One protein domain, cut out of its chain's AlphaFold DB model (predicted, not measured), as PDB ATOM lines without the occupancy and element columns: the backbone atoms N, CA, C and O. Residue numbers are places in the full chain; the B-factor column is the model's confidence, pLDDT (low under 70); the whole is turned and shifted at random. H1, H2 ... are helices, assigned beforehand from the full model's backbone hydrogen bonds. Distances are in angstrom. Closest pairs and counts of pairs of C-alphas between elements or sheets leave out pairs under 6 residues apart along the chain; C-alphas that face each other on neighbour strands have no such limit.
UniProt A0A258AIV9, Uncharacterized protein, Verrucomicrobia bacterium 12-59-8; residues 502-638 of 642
ATOM      1  N   ALA A 502      46.899 -54.598  33.162       66.38
ATOM      2  CA  ALA A 502      47.829 -55.624  33.641       66.38
ATOM      3  C   ALA A 502      49.192 -55.034  34.045       66.38
ATOM      4  O   ALA A 502      49.779 -55.452  35.041       66.38
ATOM      5  N   ASP A 503      49.658 -54.017  33.319       75.88
ATOM      6  CA  ASP A 503      50.921 -53.337  33.604       75.88
ATOM      7  C   ASP A 503      50.803 -52.393  34.806       75.88
ATOM      8  O   ASP A 503      51.780 -52.167  35.516       75.88
ATOM      9  N   ALA A 504      49.598 -51.887  35.087       73.25
ATOM     10  CA  ALA A 504      49.338 -51.041  36.251       73.25
ATOM     11  C   ALA A 504      49.538 -51.779  37.584       73.25
ATOM     12  O   ALA A 504      49.831 -51.140  38.585       73.25
ATOM     13  N   SER A 505      49.397 -53.109  37.597       82.38
ATOM     14  CA  SER A 505      49.642 -53.967  38.769       82.38
ATOM     15  C   SER A 505      51.035 -54.615  38.764       82.38
ATOM     16  O   SER A 505      51.291 -55.553  39.526       82.38
ATOM     17  N   ASN A 506      51.936 -54.178  37.877       88.94
ATOM     18  CA  ASN A 506      53.279 -54.739  37.768       88.94
ATOM     19  C   ASN A 506      54.131 -54.380  38.998       88.94
ATOM     20  O   ASN A 506      53.988 -53.308  39.583       88.94
ATOM     21  N   LYS A 507      55.055 -55.267  39.381       88.69
ATOM     22  CA  LYS A 507      55.997 -55.031  40.486       88.69
ATOM     23  C   LYS A 507      57.102 -54.036  40.126       88.69
ATOM     24  O   LYS A 507      57.631 -53.391  41.028       88.69
ATOM     25  N   ASP A 508      57.440 -53.887  38.847       91.62
ATOM     26  CA  ASP A 508      58.444 -52.925  38.390       91.62
ATOM     27  C   ASP A 508      57.860 -51.503  38.331       91.62
ATOM     28  O   ASP A 508      56.916 -51.233  37.586       91.62
ATOM     29  N   GLY A 509      58.444 -50.582  39.102       93.88
ATOM     30  CA  GLY A 509      58.022 -49.182  39.144       93.88
ATOM     31  C   GLY A 509      58.171 -48.446  37.809       93.88
ATOM     32  O   GLY A 509      57.310 -47.643  37.469       93.88
ATOM     33  N   LEU A 510      59.176 -48.780  36.991       91.44
ATOM     34  CA  LEU A 510      59.320 -48.191  35.652       91.44
ATOM     35  C   LEU A 510      58.187 -48.640  34.736       91.44
ATOM     36  O   LEU A 510      57.728 -47.887  33.875       91.44
ATOM     37  N   VAL A 511      57.681 -49.861  34.948       91.88
ATOM     38  CA  VAL A 511      56.508 -50.322  34.216       91.88
ATOM     39  C   VAL A 511      55.278 -49.514  34.588       91.88
ATOM     40  O   VAL A 511      54.602 -49.019  33.687       91.88
ATOM     41  N   ARG A 512      55.048 -49.318  35.888       95.62
ATOM     42  CA  ARG A 512      53.942 -48.502  36.401       95.62
ATOM     43  C   ARG A 512      54.030 -47.040  35.959       95.62
ATOM     44  O   ARG A 512      52.995 -46.445  35.655       95.62
ATOM     45  N   LEU A 513      55.234 -46.481  35.862       95.81
ATOM     46  CA  LEU A 513      55.469 -45.117  35.384       95.81
ATOM     47  C   LEU A 513      55.107 -44.940  33.921       95.81
ATOM     48  O   LEU A 513      54.364 -44.021  33.570       95.81
ATOM     49  N   GLN A 514      55.556 -45.862  33.070       91.56
ATOM     50  CA  GLN A 514      55.171 -45.834  31.667       91.56
ATOM     51  C   GLN A 514      53.663 -46.056  31.498       91.56
ATOM     52  O   GLN A 514      53.049 -45.413  30.654       91.56
ATOM     53  N   THR A 515      53.034 -46.900  32.323       93.94
ATOM     54  CA  THR A 515      51.575 -47.074  32.301       93.94
ATOM     55  C   THR A 515      50.833 -45.794  32.703       93.94
ATOM     56  O   THR A 515      49.830 -45.451  32.077       93.94
ATOM     57  N   ALA A 516      51.333 -45.039  33.690       96.62
ATOM     58  CA  ALA A 516      50.779 -43.731  34.055       96.62
ATOM     59  C   ALA A 516      50.895 -42.710  32.906       96.62
ATOM     60  O   ALA A 516      49.967 -41.940  32.661       96.62
ATOM     61  N   SER A 517      52.014 -42.731  32.176       94.94
ATOM     62  CA  SER A 517      52.224 -41.932  30.962       94.94
ATOM     63  C   SER A 517      51.253 -42.319  29.840       94.94
ATOM     64  O   SER A 517      50.544 -41.466  29.304       94.94
ATOM     65  N   ASP A 518      51.156 -43.611  29.515       91.19
ATOM     66  CA  ASP A 518      50.329 -44.119  28.415       91.19
ATOM     67  C   ASP A 518      48.832 -43.871  28.639       91.19
ATOM     68  O   ASP A 518      48.102 -43.608  27.679       91.19
ATOM     69  N   MET A 519      48.384 -43.859  29.900       94.00
ATOM     70  CA  MET A 519      47.010 -43.534  30.290       94.00
ATOM     71  C   MET A 519      46.520 -42.198  29.706       94.00
ATOM     72  O   MET A 519      45.339 -42.062  29.386       94.00
ATOM     73  N   GLN A 520      47.412 -41.222  29.502       93.62
ATOM     74  CA  GLN A 520      47.065 -39.920  28.917       93.62
ATOM     75  C   GLN A 520      46.579 -39.999  27.464       93.62
ATOM     76  O   GLN A 520      45.937 -39.061  26.988       93.62
ATOM     77  N   ARG A 521      46.849 -41.106  26.765       89.38
ATOM     78  CA  ARG A 521      46.438 -41.335  25.373       89.38
ATOM     79  C   ARG A 521      45.105 -42.080  25.253       89.38
ATOM     80  O   ARG A 521      44.606 -42.240  24.144       89.38
ATOM     81  N   LEU A 522      44.528 -42.522  26.372       89.56
ATOM     82  CA  LEU A 522      43.259 -43.250  26.400       89.56
ATOM     83  C   LEU A 522      42.049 -42.300  26.495       89.56
ATOM     84  O   LEU A 522      42.180 -41.202  27.064       89.56
ATOM     85  N   PRO A 523      40.863 -42.725  26.010       93.69
ATOM     86  CA  PRO A 523      39.588 -42.080  26.328       93.69
ATOM     87  C   PRO A 523      39.407 -41.903  27.843       93.69
ATOM     88  O   PRO A 523      39.890 -42.719  28.629       93.69
ATOM     89  N   LEU A 524      38.729 -40.834  28.273       96.19
ATOM     90  CA  LEU A 524      38.656 -40.445  29.692       96.19
ATOM     91  C   LEU A 524      38.041 -41.540  30.574       96.19
ATOM     92  O   LEU A 524      38.495 -41.783  31.691       96.19
ATOM     93  N   GLU A 525      37.025 -42.222  30.061       94.06
ATOM     94  CA  GLU A 525      36.309 -43.307  30.719       94.06
ATOM     95  C   GLU A 525      37.169 -44.560  30.945       94.06
ATOM     96  O   GLU A 525      36.927 -45.293  31.907       94.06
ATOM     97  N   GLU A 526      38.198 -44.774  30.122       93.31
ATOM     98  CA  GLU A 526      39.107 -45.924  30.204       93.31
ATOM     99  C   GLU A 526      40.279 -45.691  31.172       93.31
ATOM    100  O   GLU A 526      40.984 -46.634  31.531       93.31
ATOM    101  N   ARG A 527      40.484 -44.455  31.648       96.06
ATOM    102  CA  ARG A 527      41.599 -44.116  32.554       96.06
ATOM    103  C   ARG A 527      41.383 -44.604  33.985       96.06
ATOM    104  O   ARG A 527      42.352 -44.907  34.676       96.06
ATOM    105  N   TRP A 528      40.131 -44.707  34.434       97.00
ATOM    106  CA  TRP A 528      39.799 -45.008  35.834       97.00
ATOM    107  C   TRP A 528      40.385 -46.327  36.351       97.00
ATOM    108  O   TRP A 528      41.034 -46.291  37.396       97.00
ATOM    109  N   PRO A 529      40.244 -47.480  35.659       95.44
ATOM    110  CA  PRO A 529      40.813 -48.732  36.152       95.44
ATOM    111  C   PRO A 529      42.334 -48.657  36.326       95.44
ATOM    112  O   PRO A 529      42.868 -49.188  37.299       95.44
ATOM    113  N   ILE A 530      43.024 -47.966  35.412       96.00
ATOM    114  CA  ILE A 530      44.480 -47.806  35.436       96.00
ATOM    115  C   ILE A 530      44.894 -46.885  36.584       96.00
ATOM    116  O   ILE A 530      45.711 -47.286  37.410       96.00
ATOM    117  N   ALA A 531      44.304 -45.691  36.688       97.81
ATOM    118  CA  ALA A 531      44.615 -44.746  37.761       97.81
ATOM    119  C   ALA A 531      44.358 -45.350  39.147       97.81
ATOM    120  O   ALA A 531      45.206 -45.229  40.027       97.81
ATOM    121  N   THR A 532      43.237 -46.054  39.330       97.62
ATOM    122  CA  THR A 532      42.909 -46.725  40.593       97.62
ATOM    123  C   THR A 532      43.895 -47.845  40.919       97.62
ATOM    124  O   THR A 532      44.297 -47.979  42.073       97.62
ATOM    125  N   ALA A 533      44.313 -48.646  39.933       97.19
ATOM    126  CA  ALA A 533      45.317 -49.688  40.148       97.19
ATOM    127  C   ALA A 533      46.677 -49.091  40.542       97.19
ATOM    128  O   ALA A 533      47.243 -49.497  41.552       97.19
ATOM    129  N   LEU A 534      47.150 -48.075  39.813       98.12
ATOM    130  CA  LEU A 534      48.406 -47.383  40.112       98.12
ATOM    131  C   LEU A 534      48.368 -46.708  41.490       98.12
ATOM    132  O   LEU A 534      49.305 -46.839  42.271       98.12
ATOM    133  N   ALA A 535      47.265 -46.038  41.829       98.12
ATOM    134  CA  ALA A 535      47.121 -45.329  43.096       98.12
ATOM    135  C   ALA A 535      47.065 -46.256  44.323       98.12
ATOM    136  O   ALA A 535      47.175 -45.762  45.443       98.12
ATOM    137  N   LYS A 536      46.906 -47.576  44.150       97.00
ATOM    138  CA  LYS A 536      46.947 -48.569  45.240       97.00
ATOM    139  C   LYS A 536      48.363 -49.007  45.629       97.00
ATOM    140  O   LYS A 536      48.501 -49.677  46.656       97.00
ATOM    141  N   HIS A 537      49.385 -48.643  44.855       97.31
ATOM    142  CA  HIS A 537      50.789 -48.925  45.161       97.31
ATOM    143  C   HIS A 537      51.322 -47.928  46.196       97.31
ATOM    144  O   HIS A 537      51.791 -46.841  45.871       97.31
ATOM    145  N   GLU A 538      51.220 -48.293  47.472       96.38
ATOM    146  CA  GLU A 538      51.686 -47.479  48.603       96.38
ATOM    147  C   GLU A 538      53.201 -47.244  48.567       96.38
ATOM    148  O   GLU A 538      53.681 -46.201  49.007       96.38
ATOM    149  N   GLU A 539      53.954 -48.177  47.984       96.50
ATOM    150  CA  GLU A 539      55.395 -48.048  47.766       96.50
ATOM    151  C   GLU A 539      55.774 -46.848  46.881       96.50
ATOM    152  O   GLU A 539      56.884 -46.331  47.000       96.50
ATOM    153  N   ASP A 540      54.842 -46.361  46.055       97.81
ATOM    154  CA  ASP A 540      55.050 -45.232  45.147       97.81
ATOM    155  C   ASP A 540      54.628 -43.891  45.766       97.81
ATOM    156  O   ASP A 540      54.755 -42.845  45.128       97.81
ATOM    157  N   ALA A 541      54.131 -43.889  47.009       97.12
ATOM    158  CA  ALA A 541      53.541 -42.702  47.627       97.12
ATOM    159  C   ALA A 541      54.510 -41.511  47.722       97.12
ATOM    160  O   ALA A 541      54.079 -40.363  47.616       97.12
ATOM    161  N   ASN A 542      55.805 -41.796  47.889       96.38
ATOM    162  CA  ASN A 542      56.881 -40.806  47.985       96.38
ATOM    163  C   ASN A 542      57.773 -40.767  46.732       96.38
ATOM    164  O   ASN A 542      58.843 -40.153  46.760       96.38
ATOM    165  N   ASP A 543      57.383 -41.449  45.651       97.75
ATOM    166  CA  ASP A 543      58.115 -41.364  44.393       97.75
ATOM    167  C   ASP A 543      57.986 -39.955  43.787       97.75
ATOM    168  O   ASP A 543      56.944 -39.304  43.874       97.75
ATOM    169  N   ARG A 544      59.062 -39.470  43.165       95.69
ATOM    170  CA  ARG A 544      59.135 -38.101  42.625       95.69
ATOM    171  C   ARG A 544      58.281 -37.870  41.375       95.69
ATOM    172  O   ARG A 544      58.008 -36.723  41.036       95.69
ATOM    173  N   GLN A 545      57.933 -38.931  40.653       97.44
ATOM    174  CA  GLN A 545      57.280 -38.870  39.347       97.44
ATOM    175  C   GLN A 545      55.913 -39.548  39.383       97.44
ATOM    176  O   GLN A 545      54.945 -38.987  38.875       97.44
ATOM    177  N   GLN A 546      55.811 -40.732  39.990       98.06
ATOM    178  CA  GLN A 546      54.641 -41.597  39.884       98.06
ATOM    179  C   GLN A 546      53.336 -40.927  40.344       98.06
ATOM    180  O   GLN A 546      52.376 -40.943  39.565       98.06
ATOM    181  N   PRO A 547      53.255 -40.281  41.527       98.69
ATOM    182  CA  PRO A 547      52.026 -39.613  41.954       98.69
ATOM    183  C   PRO A 547      51.579 -38.515  40.983       98.69
ATOM    184  O   PRO A 547      50.386 -38.371  40.708       98.69
ATOM    185  N   LEU A 548      52.538 -37.766  40.435       98.75
ATOM    186  CA  LEU A 548      52.278 -36.663  39.514       98.75
ATOM    187  C   LEU A 548      51.887 -37.164  38.121       98.75
ATOM    188  O   LEU A 548      50.968 -36.624  37.519       98.75
ATOM    189  N   MET A 549      52.497 -38.246  37.634       98.62
ATOM    190  CA  MET A 549      52.101 -38.860  36.366       98.62
ATOM    191  C   MET A 549      50.692 -39.457  36.423       98.62
ATOM    192  O   MET A 549      49.936 -39.312  35.461       98.62
ATOM    193  N   ILE A 550      50.299 -40.066  37.552       98.69
ATOM    194  CA  ILE A 550      48.907 -40.494  37.779       98.69
ATOM    195  C   ILE A 550      47.976 -39.279  37.725       98.69
ATOM    196  O   ILE A 550      46.955 -39.321  37.038       98.69
ATOM    197  N   TRP A 551      48.343 -38.192  38.413       98.81
ATOM    198  CA  TRP A 551      47.574 -36.952  38.430       98.81
ATOM    199  C   TRP A 551      47.384 -36.351  37.027       98.81
ATOM    200  O   TRP A 551      46.242 -36.165  36.605       98.81
ATOM    201  N   TYR A 552      48.465 -36.125  36.273       98.56
ATOM    202  CA  TYR A 552      48.400 -35.581  34.908       98.56
ATOM    203  C   TYR A 552      47.543 -36.453  33.984       98.56
ATOM    204  O   TYR A 552      46.840 -35.948  33.110       98.56
ATOM    205  N   GLY A 553      47.572 -37.770  34.199       97.50
ATOM    206  CA  GLY A 553      46.730 -38.714  33.487       97.50
ATOM    207  C   GLY A 553      45.245 -38.606  33.813       97.50
ATOM    208  O   GLY A 553      44.422 -38.655  32.896       97.50
ATOM    209  N   ILE A 554      44.885 -38.479  35.090       98.38
ATOM    210  CA  ILE A 554      43.490 -38.606  35.526       98.38
ATOM    211  C   ILE A 554      42.741 -37.271  35.623       98.38
ATOM    212  O   ILE A 554      41.513 -37.283  35.576       98.38
ATOM    213  N   GLU A 555      43.434 -36.130  35.707       98.38
ATOM    214  CA  GLU A 555      42.808 -34.808  35.903       98.38
ATOM    215  C   GLU A 555      41.628 -34.527  34.955       98.38
ATOM    216  O   GLU A 555      40.545 -34.207  35.461       98.38
ATOM    217  N   PRO A 556      41.738 -34.720  33.622       98.25
ATOM    218  CA  PRO A 556      40.625 -34.403  32.729       98.25
ATOM    219  C   PRO A 556      39.413 -35.317  32.953       98.25
ATOM    220  O   PRO A 556      38.269 -34.903  32.761       98.25
ATOM    221  N   ALA A 557      39.646 -36.559  33.392       98.44
ATOM    222  CA  ALA A 557      38.579 -37.497  33.724       98.44
ATOM    223  C   ALA A 557      37.872 -37.098  35.029       98.44
ATOM    224  O   ALA A 557      36.647 -37.178  35.092       98.44
ATOM    225  N   VAL A 558      38.606 -36.592  36.029       98.62
ATOM    226  CA  VAL A 558      38.020 -36.041  37.268       98.62
ATOM    227  C   VAL A 558      37.111 -34.853  36.963       98.62
ATOM    228  O   VAL A 558      36.011 -34.775  37.504       98.62
ATOM    229  N   ALA A 559      37.529 -33.953  36.070       98.00
ATOM    230  CA  ALA A 559      36.695 -32.829  35.650       98.00
ATOM    231  C   ALA A 559      35.404 -33.286  34.936       98.00
ATOM    232  O   ALA A 559      34.348 -32.667  35.095       98.00
ATOM    233  N   ALA A 560      35.474 -34.374  34.162       98.12
ATOM    234  CA  ALA A 560      34.326 -34.939  33.456       98.12
ATOM    235  C   ALA A 560      33.351 -35.685  34.391       98.12
ATOM    236  O   ALA A 560      32.134 -35.551  34.238       98.12
ATOM    237  N   ASP A 561      33.870 -36.440  35.364       98.25
ATOM    238  CA  ASP A 561      33.093 -37.235  36.321       98.25
ATOM    239  C   ASP A 561      33.692 -37.147  37.743       98.25
ATOM    240  O   ASP A 561      34.430 -38.035  38.187       98.25
ATOM    241  N   PRO A 562      33.376 -36.078  38.500       98.31
ATOM    242  CA  PRO A 562      33.973 -35.858  39.816       98.31
ATOM    243  C   PRO A 562      33.502 -36.866  40.873       98.31
ATOM    244  O   PRO A 562      34.183 -37.044  41.881       98.31
ATOM    245  N   MET A 563      32.382 -37.569  40.655       98.25
ATOM    246  CA  MET A 563      31.932 -38.625  41.572       98.25
ATOM    247  C   MET A 563      32.868 -39.835  41.523       98.25
ATOM    248  O   MET A 563      33.246 -40.345  42.576       98.25
ATOM    249  N   LYS A 564      33.333 -40.229  40.331       98.25
ATOM    250  CA  LYS A 564      34.409 -41.225  40.203       98.25
ATOM    251  C   LYS A 564      35.726 -40.750  40.810       98.25
ATOM    252  O   LYS A 564      36.483 -41.558  41.339       98.25
ATOM    253  N   GLY A 565      35.982 -39.443  40.810       98.38
ATOM    254  CA  GLY A 565      37.090 -38.858  41.567       98.38
ATOM    255  C   GLY A 565      36.998 -39.156  43.070       98.38
ATOM    256  O   GLY A 565      37.985 -39.572  43.671       98.38
ATOM    257  N   VAL A 566      35.809 -39.035  43.674       98.12
ATOM    258  CA  VAL A 566      35.577 -39.413  45.086       98.12
ATOM    259  C   VAL A 566      35.801 -40.915  45.314       98.12
ATOM    260  O   VAL A 566      36.368 -41.305  46.337       98.12
ATOM    261  N   GLU A 567      35.396 -41.765  44.366       97.81
ATOM    262  CA  GLU A 567      35.663 -43.213  44.412       97.81
ATOM    263  C   GLU A 567      37.167 -43.521  44.341       97.81
ATOM    264  O   GLU A 567      37.666 -44.306  45.145       97.81
ATOM    265  N   LEU A 568      37.912 -42.844  43.460       98.38
ATOM    266  CA  LEU A 568      39.368 -42.971  43.372       98.38
ATOM    267  C   LEU A 568      40.052 -42.577  44.687       98.38
ATOM    268  O   LEU A 568      40.919 -43.310  45.153       98.38
ATOM    269  N   ILE A 569      39.655 -41.461  45.315       98.31
ATOM    270  CA  ILE A 569      40.237 -41.021  46.598       98.31
ATOM    271  C   ILE A 569      40.069 -42.102  47.674       98.31
ATOM    272  O   ILE A 569      41.007 -42.363  48.427       98.31
ATOM    273  N   ARG A 570      38.902 -42.759  47.717       96.19
ATOM    274  CA  ARG A 570      38.594 -43.836  48.672       96.19
ATOM    275  C   ARG A 570      39.528 -45.042  48.533       96.19
ATOM    276  O   ARG A 570      39.779 -45.735  49.516       96.19
ATOM    277  N   GLU A 571      39.976 -45.335  47.316       96.06
ATOM    278  CA  GLU A 571      40.799 -46.510  47.011       96.06
ATOM    279  C   GLU A 571      42.301 -46.215  46.953       96.06
ATOM    280  O   GLU A 571      43.113 -47.118  47.165       96.06
ATOM    281  N   ALA A 572      42.672 -44.972  46.653       97.56
ATOM    282  CA  ALA A 572      44.054 -44.541  46.555       97.56
ATOM    283  C   ALA A 572      44.771 -44.695  47.900       97.56
ATOM    284  O   ALA A 572      44.207 -44.403  48.951       97.56
ATOM    285  N   LYS A 573      46.040 -45.091  47.857       97.06
ATOM    286  CA  LYS A 573      46.993 -45.105  48.974       97.06
ATOM    287  C   LYS A 573      48.094 -44.052  48.832       97.06
ATOM    288  O   LYS A 573      48.981 -43.979  49.672       97.06
ATOM    289  N   ILE A 574      48.049 -43.252  47.767       98.19
ATOM    290  CA  ILE A 574      49.020 -42.198  47.473       98.19
ATOM    291  C   ILE A 574      48.427 -40.841  47.898       98.19
ATOM    292  O   ILE A 574      47.507 -40.356  47.224       98.19
ATOM    293  N   PRO A 575      48.941 -40.198  48.969       97.88
ATOM    294  CA  PRO A 575      48.397 -38.945  49.508       97.88
ATOM    295  C   PRO A 575      48.326 -37.808  48.485       97.88
ATOM    296  O   PRO A 575      47.312 -37.122  48.364       97.88
ATOM    297  N   THR A 576      49.371 -37.648  47.667       98.50
ATOM    298  CA  THR A 576      49.410 -36.628  46.609       98.50
ATOM    299  C   THR A 576      48.275 -36.806  45.600       98.50
ATOM    300  O   THR A 576      47.618 -35.830  45.252       98.50
ATOM    301  N   VAL A 577      47.962 -38.039  45.187       98.62
ATOM    302  CA  VAL A 577      46.837 -38.296  44.269       98.62
ATOM    303  C   VAL A 577      45.514 -37.914  44.934       98.62
ATOM    304  O   VAL A 577      44.721 -37.196  44.329       98.62
ATOM    305  N   ARG A 578      45.293 -38.318  46.196       98.50
ATOM    306  CA  ARG A 578      44.080 -37.955  46.951       98.50
ATOM    307  C   ARG A 578      43.898 -36.438  47.025       98.50
ATOM    308  O   ARG A 578      42.832 -35.930  46.684       98.50
ATOM    309  N   ARG A 579      44.956 -35.721  47.408       98.38
ATOM    310  CA  ARG A 579      44.963 -34.264  47.586       98.38
ATOM    311  C   ARG A 579      44.701 -33.504  46.286       98.38
ATOM    312  O   ARG A 579      43.898 -32.572  46.283       98.38
ATOM    313  N   LEU A 580      45.338 -33.892  45.180       98.75
ATOM    314  CA  LEU A 580      45.168 -33.208  43.891       98.75
ATOM    315  C   LEU A 580      43.789 -33.484  43.264       98.75
ATOM    316  O   LEU A 580      43.153 -32.562  42.754       98.75
ATOM    317  N   VAL A 581      43.267 -34.710  43.393       98.75
ATOM    318  CA  VAL A 581      41.893 -35.042  42.970       98.75
ATOM    319  C   VAL A 581      40.865 -34.294  43.828       98.75
ATOM    320  O   VAL A 581      39.924 -33.716  43.285       98.75
ATOM    321  N   ALA A 582      41.063 -34.228  45.149       98.62
ATOM    322  CA  ALA A 582      40.207 -33.462  46.056       98.62
ATOM    323  C   ALA A 582      40.197 -31.966  45.707       98.62
ATOM    324  O   ALA A 582      39.123 -31.371  45.612       98.62
ATOM    325  N   ARG A 583      41.372 -31.378  45.435       98.56
ATOM    326  CA  ARG A 583      41.503 -29.995  44.952       98.56
ATOM    327  C   ARG A 583      40.682 -29.761  43.692       98.56
ATOM    328  O   ARG A 583      39.921 -28.796  43.629       98.56
ATOM    329  N   ARG A 584      40.785 -30.664  42.716       98.50
ATOM    330  CA  ARG A 584      40.058 -30.540  41.451       98.50
ATOM    331  C   ARG A 584      38.547 -30.568  41.623       98.50
ATOM    332  O   ARG A 584      37.851 -29.773  41.005       98.50
ATOM    333  N   ILE A 585      38.048 -31.464  42.474       98.50
ATOM    334  CA  ILE A 585      36.620 -31.558  42.800       98.50
ATOM    335  C   ILE A 585      36.157 -30.294  43.539       98.50
ATOM    336  O   ILE A 585      35.077 -29.780  43.251       98.50
ATOM    337  N   ALA A 586      36.968 -29.766  44.460       97.69
ATOM    338  CA  ALA A 586      36.645 -28.565  45.228       97.69
ATOM    339  C   ALA A 586      36.505 -27.311  44.350       97.69
ATOM    340  O   ALA A 586      35.567 -26.540  44.546       97.69
ATOM    341  N   GLU A 587      37.346 -27.144  43.323       96.88
ATOM    342  CA  GLU A 587      37.203 -26.059  42.331       96.88
ATOM    343  C   GLU A 587      35.847 -26.091  41.597       96.88
ATOM    344  O   GLU A 587      35.394 -25.083  41.056       96.88
ATOM    345  N   MET A 588      35.157 -27.236  41.599       96.19
ATOM    346  CA  MET A 588      33.847 -27.420  40.975       96.19
ATOM    347  C   MET A 588      32.681 -27.181  41.944       96.19
ATOM    348  O   MET A 588      31.550 -27.548  41.628       96.19
ATOM    349  N   ILE A 589      32.903 -26.567  43.112       95.69
ATOM    350  CA  ILE A 589      31.865 -26.393  44.143       95.69
ATOM    351  C   ILE A 589      30.598 -25.688  43.641       95.69
ATOM    352  O   ILE A 589      29.497 -26.019  44.076       95.69
ATOM    353  N   GLU A 590      30.717 -24.757  42.693       94.62
ATOM    354  CA  GLU A 590      29.556 -24.061  42.128       94.62
ATOM    355  C   GLU A 590      28.828 -24.876  41.055       94.62
ATOM    356  O   GLU A 590      27.601 -24.819  40.954       94.62
ATOM    357  N   THR A 591      29.566 -25.645  40.250       95.31
ATOM    358  CA  THR A 591      29.023 -26.349  39.077       95.31
ATOM    359  C   THR A 591      28.609 -27.788  39.385       95.31
ATOM    360  O   THR A 591      27.697 -28.319  38.748       95.31
ATOM    361  N   LYS A 592      29.254 -28.425  40.367       96.25
ATOM    362  CA  LYS A 592      29.043 -29.812  40.812       96.25
ATOM    363  C   LYS A 592      29.068 -29.929  42.353       96.25
ATOM    364  O   LYS A 592      29.791 -30.771  42.887       96.25
ATOM    365  N   PRO A 593      28.235 -29.171  43.097       95.81
ATOM    366  CA  PRO A 593      28.253 -29.153  44.568       95.81
ATOM    367  C   PRO A 593      28.057 -30.533  45.214       95.81
ATOM    368  O   PRO A 593      28.638 -30.813  46.256       95.81
ATOM    369  N   ALA A 594      27.294 -31.427  44.577       96.88
ATOM    370  CA  ALA A 594      27.065 -32.782  45.086       96.88
ATOM    371  C   ALA A 594      28.352 -33.623  45.197       96.88
ATOM    372  O   ALA A 594      28.448 -34.467  46.085       96.88
ATOM    373  N   ALA A 595      29.345 -33.392  44.330       97.06
ATOM    374  CA  ALA A 595      30.626 -34.088  44.415       97.06
ATOM    375  C   ALA A 595      31.475 -33.569  45.585       97.06
ATOM    376  O   ALA A 595      32.127 -34.356  46.263       97.06
ATOM    377  N   VAL A 596      31.405 -32.265  45.877       96.38
ATOM    378  CA  VAL A 596      32.055 -31.676  47.057       96.38
ATOM    379  C   VAL A 596      31.381 -32.160  48.344       96.38
ATOM    380  O   VAL A 596      32.073 -32.529  49.286       96.38
ATOM    381  N   ASP A 597      30.049 -32.258  48.373       95.75
ATOM    382  CA  ASP A 597      29.318 -32.862  49.498       95.75
ATOM    383  C   ASP A 597      29.774 -34.317  49.748       95.75
ATOM    384  O   ASP A 597      29.992 -34.726  50.890       95.75
ATOM    385  N   ALA A 598      29.957 -35.107  48.681       96.50
ATOM    386  CA  ALA A 598      30.450 -36.483  48.775       96.50
ATOM    387  C   ALA A 598      31.917 -36.561  49.236       96.50
ATOM    388  O   ALA A 598      32.272 -37.455  50.007       96.50
ATOM    389  N   LEU A 599      32.751 -35.612  48.805       94.50
ATOM    390  CA  LEU A 599      34.136 -35.471  49.248       94.50
ATOM    391  C   LEU A 599      34.212 -35.182  50.756       94.50
ATOM    392  O   LEU A 599      34.999 -35.808  51.461       94.50
ATOM    393  N   VAL A 600      33.342 -34.304  51.265       93.62
ATOM    394  CA  VAL A 600      33.250 -34.007  52.702       93.62
ATOM    395  C   VAL A 600      32.807 -35.237  53.494       93.62
ATOM    396  O   VAL A 600      33.422 -35.575  54.501       93.62
ATOM    397  N   ALA A 601      31.800 -35.968  53.011       93.25
ATOM    398  CA  ALA A 601      31.339 -37.194  53.664       93.25
ATOM    399  C   ALA A 601      32.438 -38.274  53.771       93.25
ATOM    400  O   ALA A 601      32.453 -39.051  54.730       93.25
ATOM    401  N   LEU A 602      33.370 -38.324  52.809       92.06
ATOM    402  CA  LEU A 602      34.487 -39.271  52.824       92.06
ATOM    403  C   LEU A 602      35.429 -39.042  54.017       92.06
ATOM    404  O   LEU A 602      35.881 -40.011  54.625       92.06
ATOM    405  N   MET A 603      35.663 -37.783  54.396       88.19
ATOM    406  CA  MET A 603      36.531 -37.411  55.522       88.19
ATOM    407  C   MET A 603      36.034 -37.972  56.857       88.19
ATOM    408  O   MET A 603      36.825 -38.418  57.688       88.19
ATOM    409  N   THR A 604      34.713 -37.993  57.051       82.44
ATOM    410  CA  THR A 604      34.091 -38.558  58.254       82.44
ATOM    411  C   THR A 604      34.207 -40.086  58.282       82.44
ATOM    412  O   THR A 604      34.330 -40.684  59.353       82.44
ATOM    413  N   ALA A 605      34.181 -40.730  57.112       84.38
ATOM    414  CA  ALA A 605      34.232 -42.183  56.983       84.38
ATOM    415  C   ALA A 605      35.658 -42.764  57.058       84.38
ATOM    416  O   ALA A 605      35.819 -43.898  57.512       84.38
ATOM    417  N   GLN A 606      36.684 -42.023  56.620       86.00
ATOM    418  CA  GLN A 606      38.073 -42.493  56.519       86.00
ATOM    419  C   GLN A 606      39.054 -41.475  57.116       86.00
ATOM    420  O   GLN A 606      39.467 -40.512  56.470       86.00
ATOM    421  N   LYS A 607      39.442 -41.695  58.379       79.25
ATOM    422  CA  LYS A 607      40.295 -40.759  59.134       79.25
ATOM    423  C   LYS A 607      41.686 -40.567  58.524       79.25
ATOM    424  O   LYS A 607      42.236 -39.484  58.658       79.25
ATOM    425  N   ASP A 608      42.234 -41.590  57.871       84.50
ATOM    426  CA  ASP A 608      43.532 -41.558  57.182       84.50
ATOM    427  C   ASP A 608      43.493 -40.798  55.845       84.50
ATOM    428  O   ASP A 608      44.539 -40.494  55.284       84.50
ATOM    429  N   VAL A 609      42.296 -40.490  55.333       91.31
ATOM    430  CA  VAL A 609      42.068 -39.732  54.089       91.31
ATOM    431  C   VAL A 609      41.734 -38.267  54.368       91.31
ATOM    432  O   VAL A 609      41.935 -37.406  53.511       91.31
ATOM    433  N   ARG A 610      41.217 -37.973  55.568       92.06
ATOM    434  CA  ARG A 610      40.720 -36.647  55.952       92.06
ATOM    435  C   ARG A 610      41.730 -35.541  55.666       92.06
ATOM    436  O   ARG A 610      41.362 -34.554  55.039       92.06
ATOM    437  N   ASP A 611      42.970 -35.693  56.119       92.25
ATOM    438  CA  ASP A 611      43.951 -34.605  56.068       92.25
ATOM    439  C   ASP A 611      44.353 -34.282  54.609       92.25
ATOM    440  O   ASP A 611      44.440 -33.110  54.240       92.25
ATOM    441  N   ASP A 612      44.464 -35.300  53.744       95.81
ATOM    442  CA  ASP A 612      44.718 -35.134  52.303       95.81
ATOM    443  C   ASP A 612      43.568 -34.399  51.604       95.81
ATOM    444  O   ASP A 612      43.783 -33.501  50.782       95.81
ATOM    445  N   VAL A 613      42.330 -34.782  51.931       96.06
ATOM    446  CA  VAL A 613      41.125 -34.186  51.352       96.06
ATOM    447  C   VAL A 613      40.943 -32.748  51.822       96.06
ATOM    448  O   VAL A 613      40.662 -31.884  50.993       96.06
ATOM    449  N   LEU A 614      41.145 -32.465  53.112       93.69
ATOM    450  CA  LEU A 614      41.093 -31.106  53.652       93.69
ATOM    451  C   LEU A 614      42.134 -30.209  52.987       93.69
ATOM    452  O   LEU A 614      41.789 -29.114  52.547       93.69
ATOM    453  N   ALA A 615      43.376 -30.682  52.851       94.69
ATOM    454  CA  ALA A 615      44.424 -29.948  52.149       94.69
ATOM    455  C   ALA A 615      44.047 -29.679  50.681       94.69
ATOM    456  O   ALA A 615      44.293 -28.589  50.164       94.69
ATOM    457  N   GLY A 616      43.411 -30.648  50.014       97.12
ATOM    458  CA  GLY A 616      42.890 -30.482  48.659       97.12
ATOM    459  C   GLY A 616      41.786 -29.425  48.577       97.12
ATOM    460  O   GLY A 616      41.879 -28.511  47.760       97.12
ATOM    461  N   ILE A 617      40.772 -29.508  49.445       95.75
ATOM    462  CA  ILE A 617      39.663 -28.542  49.504       95.75
ATOM    463  C   ILE A 617      40.187 -27.132  49.786       95.75
ATOM    464  O   ILE A 617      39.818 -26.200  49.074       95.75
ATOM    465  N   ALA A 618      41.066 -26.983  50.780       94.25
ATOM    466  CA  ALA A 618      41.687 -25.707  51.119       94.25
ATOM    467  C   ALA A 618      42.424 -25.103  49.914       94.25
ATOM    468  O   ALA A 618      42.189 -23.948  49.575       94.25
ATOM    469  N   ALA A 619      43.235 -25.895  49.205       95.75
ATOM    470  CA  ALA A 619      43.943 -25.422  48.016       95.75
ATOM    471  C   ALA A 619      43.013 -25.102  46.829       95.75
ATOM    472  O   ALA A 619      43.318 -24.214  46.037       95.75
ATOM    473  N   GLY A 620      41.903 -25.828  46.669       95.44
ATOM    474  CA  GLY A 620      40.947 -25.618  45.571       95.44
ATOM    475  C   GLY A 620      40.023 -24.418  45.777       95.44
ATOM    476  O   GLY A 620      39.521 -23.857  44.808       95.44
ATOM    477  N   LEU A 621      39.809 -24.018  47.032       94.25
ATOM    478  CA  LEU A 621      38.991 -22.864  47.412       94.25
ATOM    479  C   LEU A 621      39.831 -21.665  47.868       94.25
ATOM    480  O   LEU A 621      39.269 -20.678  48.347       94.25
ATOM    481  N   ASP A 622      41.158 -21.730  47.726       92.56
ATOM    482  CA  ASP A 622      42.043 -20.631  48.098       92.56
ATOM    483  C   ASP A 622      41.666 -19.349  47.337       92.56
ATOM    484  O   ASP A 622      41.389 -19.354  46.135       92.56
ATOM    485  N   GLY A 623      41.574 -18.242  48.070       89.50
ATOM    486  CA  GLY A 623      41.072 -16.967  47.556       89.50
ATOM    487  C   GLY A 623      39.568 -16.916  47.231       89.50
ATOM    488  O   GLY A 623      39.083 -15.844  46.861       89.50
ATOM    489  N   PHE A 624      38.798 -18.002  47.397       90.75
ATOM    490  CA  PHE A 624      37.380 -18.056  47.021       90.75
ATOM    491  C   PHE A 624      36.417 -17.869  48.206       90.75
ATOM    492  O   PHE A 624      35.768 -18.794  48.697       90.75
ATOM    493  N   SER A 625      36.278 -16.621  48.657       84.38
ATOM    494  CA  SER A 625      35.535 -16.266  49.880       84.38
ATOM    495  C   SER A 625      34.008 -16.426  49.811       84.38
ATOM    496  O   SER A 625      33.351 -16.460  50.852       84.38
ATOM    497  N   SER A 626      33.423 -16.522  48.614       87.44
ATOM    498  CA  SER A 626      31.972 -16.666  48.412       87.44
ATOM    499  C   SER A 626      31.500 -18.114  48.259       87.44
ATOM    500  O   SER A 626      30.307 -18.340  48.037       87.44
ATOM    501  N   ALA A 627      32.406 -19.091  48.364       87.06
ATOM    502  CA  ALA A 627      32.079 -20.505  48.243       87.06
ATOM    503  C   ALA A 627      30.995 -20.908  49.260       87.06
ATOM    504  O   ALA A 627      31.104 -20.667  50.466       87.06
ATOM    505  N   LYS A 628      29.913 -21.532  48.778       88.12
ATOM    506  CA  LYS A 628      28.849 -22.017  49.664       88.12
ATOM    507  C   LYS A 628      29.374 -23.182  50.489       88.12
ATOM    508  O   LYS A 628      29.938 -24.124  49.942       88.12
ATOM    509  N   LYS A 629      29.113 -23.141  51.795       88.75
ATOM    510  CA  LYS A 629      29.456 -24.228  52.714       88.75
ATOM    511  C   LYS A 629      28.871 -25.563  52.203       88.75
ATOM    512  O   LYS A 629      27.644 -25.639  52.069       88.75
ATOM    513  N   PRO A 630      29.698 -26.596  51.952       90.81
ATOM    514  CA  PRO A 630      29.211 -27.901  51.522       90.81
ATOM    515  C   PRO A 630      28.442 -28.603  52.646       90.81
ATOM    516  O   PRO A 630      28.636 -28.335  53.842       90.81
ATOM    517  N   LYS A 631      27.534 -29.506  52.275       90.50
ATOM    518  CA  LYS A 631      26.778 -30.310  53.237       90.50
ATOM    519  C   LYS A 631      27.729 -31.219  54.011       90.50
ATOM    520  O   LYS A 631      28.668 -31.774  53.458       90.50
ATOM    521  N   GLY A 632      27.455 -31.381  55.304       84.81
ATOM    522  CA  GLY A 632      28.261 -32.222  56.191       84.81
ATOM    523  C   GLY A 632      29.487 -31.534  56.795       84.81
ATOM    524  O   GLY A 632      30.070 -32.100  57.704       84.81
ATOM    525  N   TRP A 633      29.838 -30.309  56.384       85.81
ATOM    526  CA  TRP A 633      31.020 -29.619  56.911       85.81
ATOM    527  C   TRP A 633      30.879 -29.246  58.396       85.81
ATOM    528  O   TRP A 633      30.049 -28.390  58.760       85.81
ATOM    529  N   VAL A 634      31.720 -29.835  59.253       76.69
ATOM    530  CA  VAL A 634      31.761 -29.562  60.697       76.69
ATOM    531  C   VAL A 634      32.973 -28.689  61.030       76.69
ATOM    532  O   VAL A 634      34.071 -28.905  60.541       76.69
ATOM    533  N   ARG A 635      32.780 -27.657  61.863       64.06
ATOM    534  CA  ARG A 635      33.804 -26.631  62.144       64.06
ATOM    535  C   ARG A 635      35.069 -27.195  62.814       64.06
ATOM    536  O   ARG A 635      36.144 -26.662  62.585       64.06
ATOM    537  N   GLU A 636      34.928 -28.268  63.588       60.97
ATOM    538  CA  GLU A 636      36.030 -28.965  64.274       60.97
ATOM    539  C   GLU A 636      36.984 -29.681  63.302       60.97
ATOM    540  O   GLU A 636      38.141 -29.904  63.638       60.97
ATOM    541  N   GLU A 637      36.547 -29.991  62.075       57.41
ATOM    542  CA  GLU A 637      37.394 -30.627  61.054       57.41
ATOM    543  C   GLU A 637      38.425 -29.650  60.447       57.41
ATOM    544  O   GLU A 637      39.342 -30.092  59.768       57.41
ATOM    545  N   ALA A 638      38.312 -28.340  60.711       52.66
ATOM    546  CA  ALA A 638      39.174 -27.290  60.152       52.66
ATOM    547  C   ALA A 638      40.210 -26.712  61.143       52.66
ATOM    548  O   ALA A 638      41.050 -25.899  60.747       52.66
TER     549      ALA A 638
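Overview. This is residues 502 to 638 of the 642 residues of an uncharacterized protein of Verrucomicrobia bacterium 12-59-8 (UniProt A0A258AIV9). Six helices, H1 to H6, form an elongated up-and-down bundle, each running against the one before it, in two layers: H1, H3 and H5 side by side in one, H2, H4 and H6 in the other. H7 packs steeply across H5 near the far end, and residues 621 to 634 then lead to the small H8 near H7. The printed part has 137 residues with eight named helices, H1 to H8 in chain order, and no named strand; the class is all helix. It is compact, with a radius of gyration of the C-alphas of 14.6 A, and spans 44 by 28 by 24 A.

Arrangement. H1, residues 509 to 521, forms a hairpin with H2, residues 524 to 535; they touch, closest at the C-alphas of Met 519 and Arg 527, 5.9 A apart. H3, residues 546 to 560, touches H1 at a shallow tilt of 25 degrees, the same way; the closest C-alphas, of Gln 520 and Gly 553, are 4.7 A apart. H4, residues 562 to 571, touches H2, with the C-alphas of Thr 532 and Leu 568 closest at 5.9 A. H5, residues 575 to 586, is the hub, touching four helices. Its closest C-alphas to H3 are Val 577 and Pro 547, 5.8 A apart, and to H4 Arg 578 and Ile 569, 4.9 A. H6, residues 593 to 605, touches H4, closest at the C-alphas of Ala 595 and Met 563, 5.5 A apart, and touches H5 with residues 595 to 599 alone, closest at Val 596 and Ala 586, 5.8 A between C-alphas. H7, residues 607 to 620, touches H5 at a steep tilt of 49 degrees, with the C-alphas of Gly 616 and Arg 583 closest at 4.0 A. H8, residues 635 to 638, is close to H7 but not clearly touching. H1 and H7 are apart. Every O i to N i+4 pair is within hydrogen-bond range in H4 and H5; the others have 7 of 9 in H1, 5 of 8 in H2, 9 of 11 in H3, 7 of 9 in H6 and 8 of 10 in H7, and H8 is too short for such a pair.

Along the chain. H1 begins at C-alpha 509, (58.022, -49.182, 39.144), and is 19.6 A long. H3 is 22.3 A, H6 19.0 A and H7 20.3 A long. H8 ends at C-alpha 638, (39.174, -27.290, 60.152).

Size, cuts and confidence. The C-alphas farthest apart, of Asp 508 and Ser 626, are 46.0 A apart. The printed part has no cut. The link from H7 to H8 is long, with 14 residues. Mean pLDDT of the printed part is 93.1; residue 502 and residues 635 to 638 are under 70.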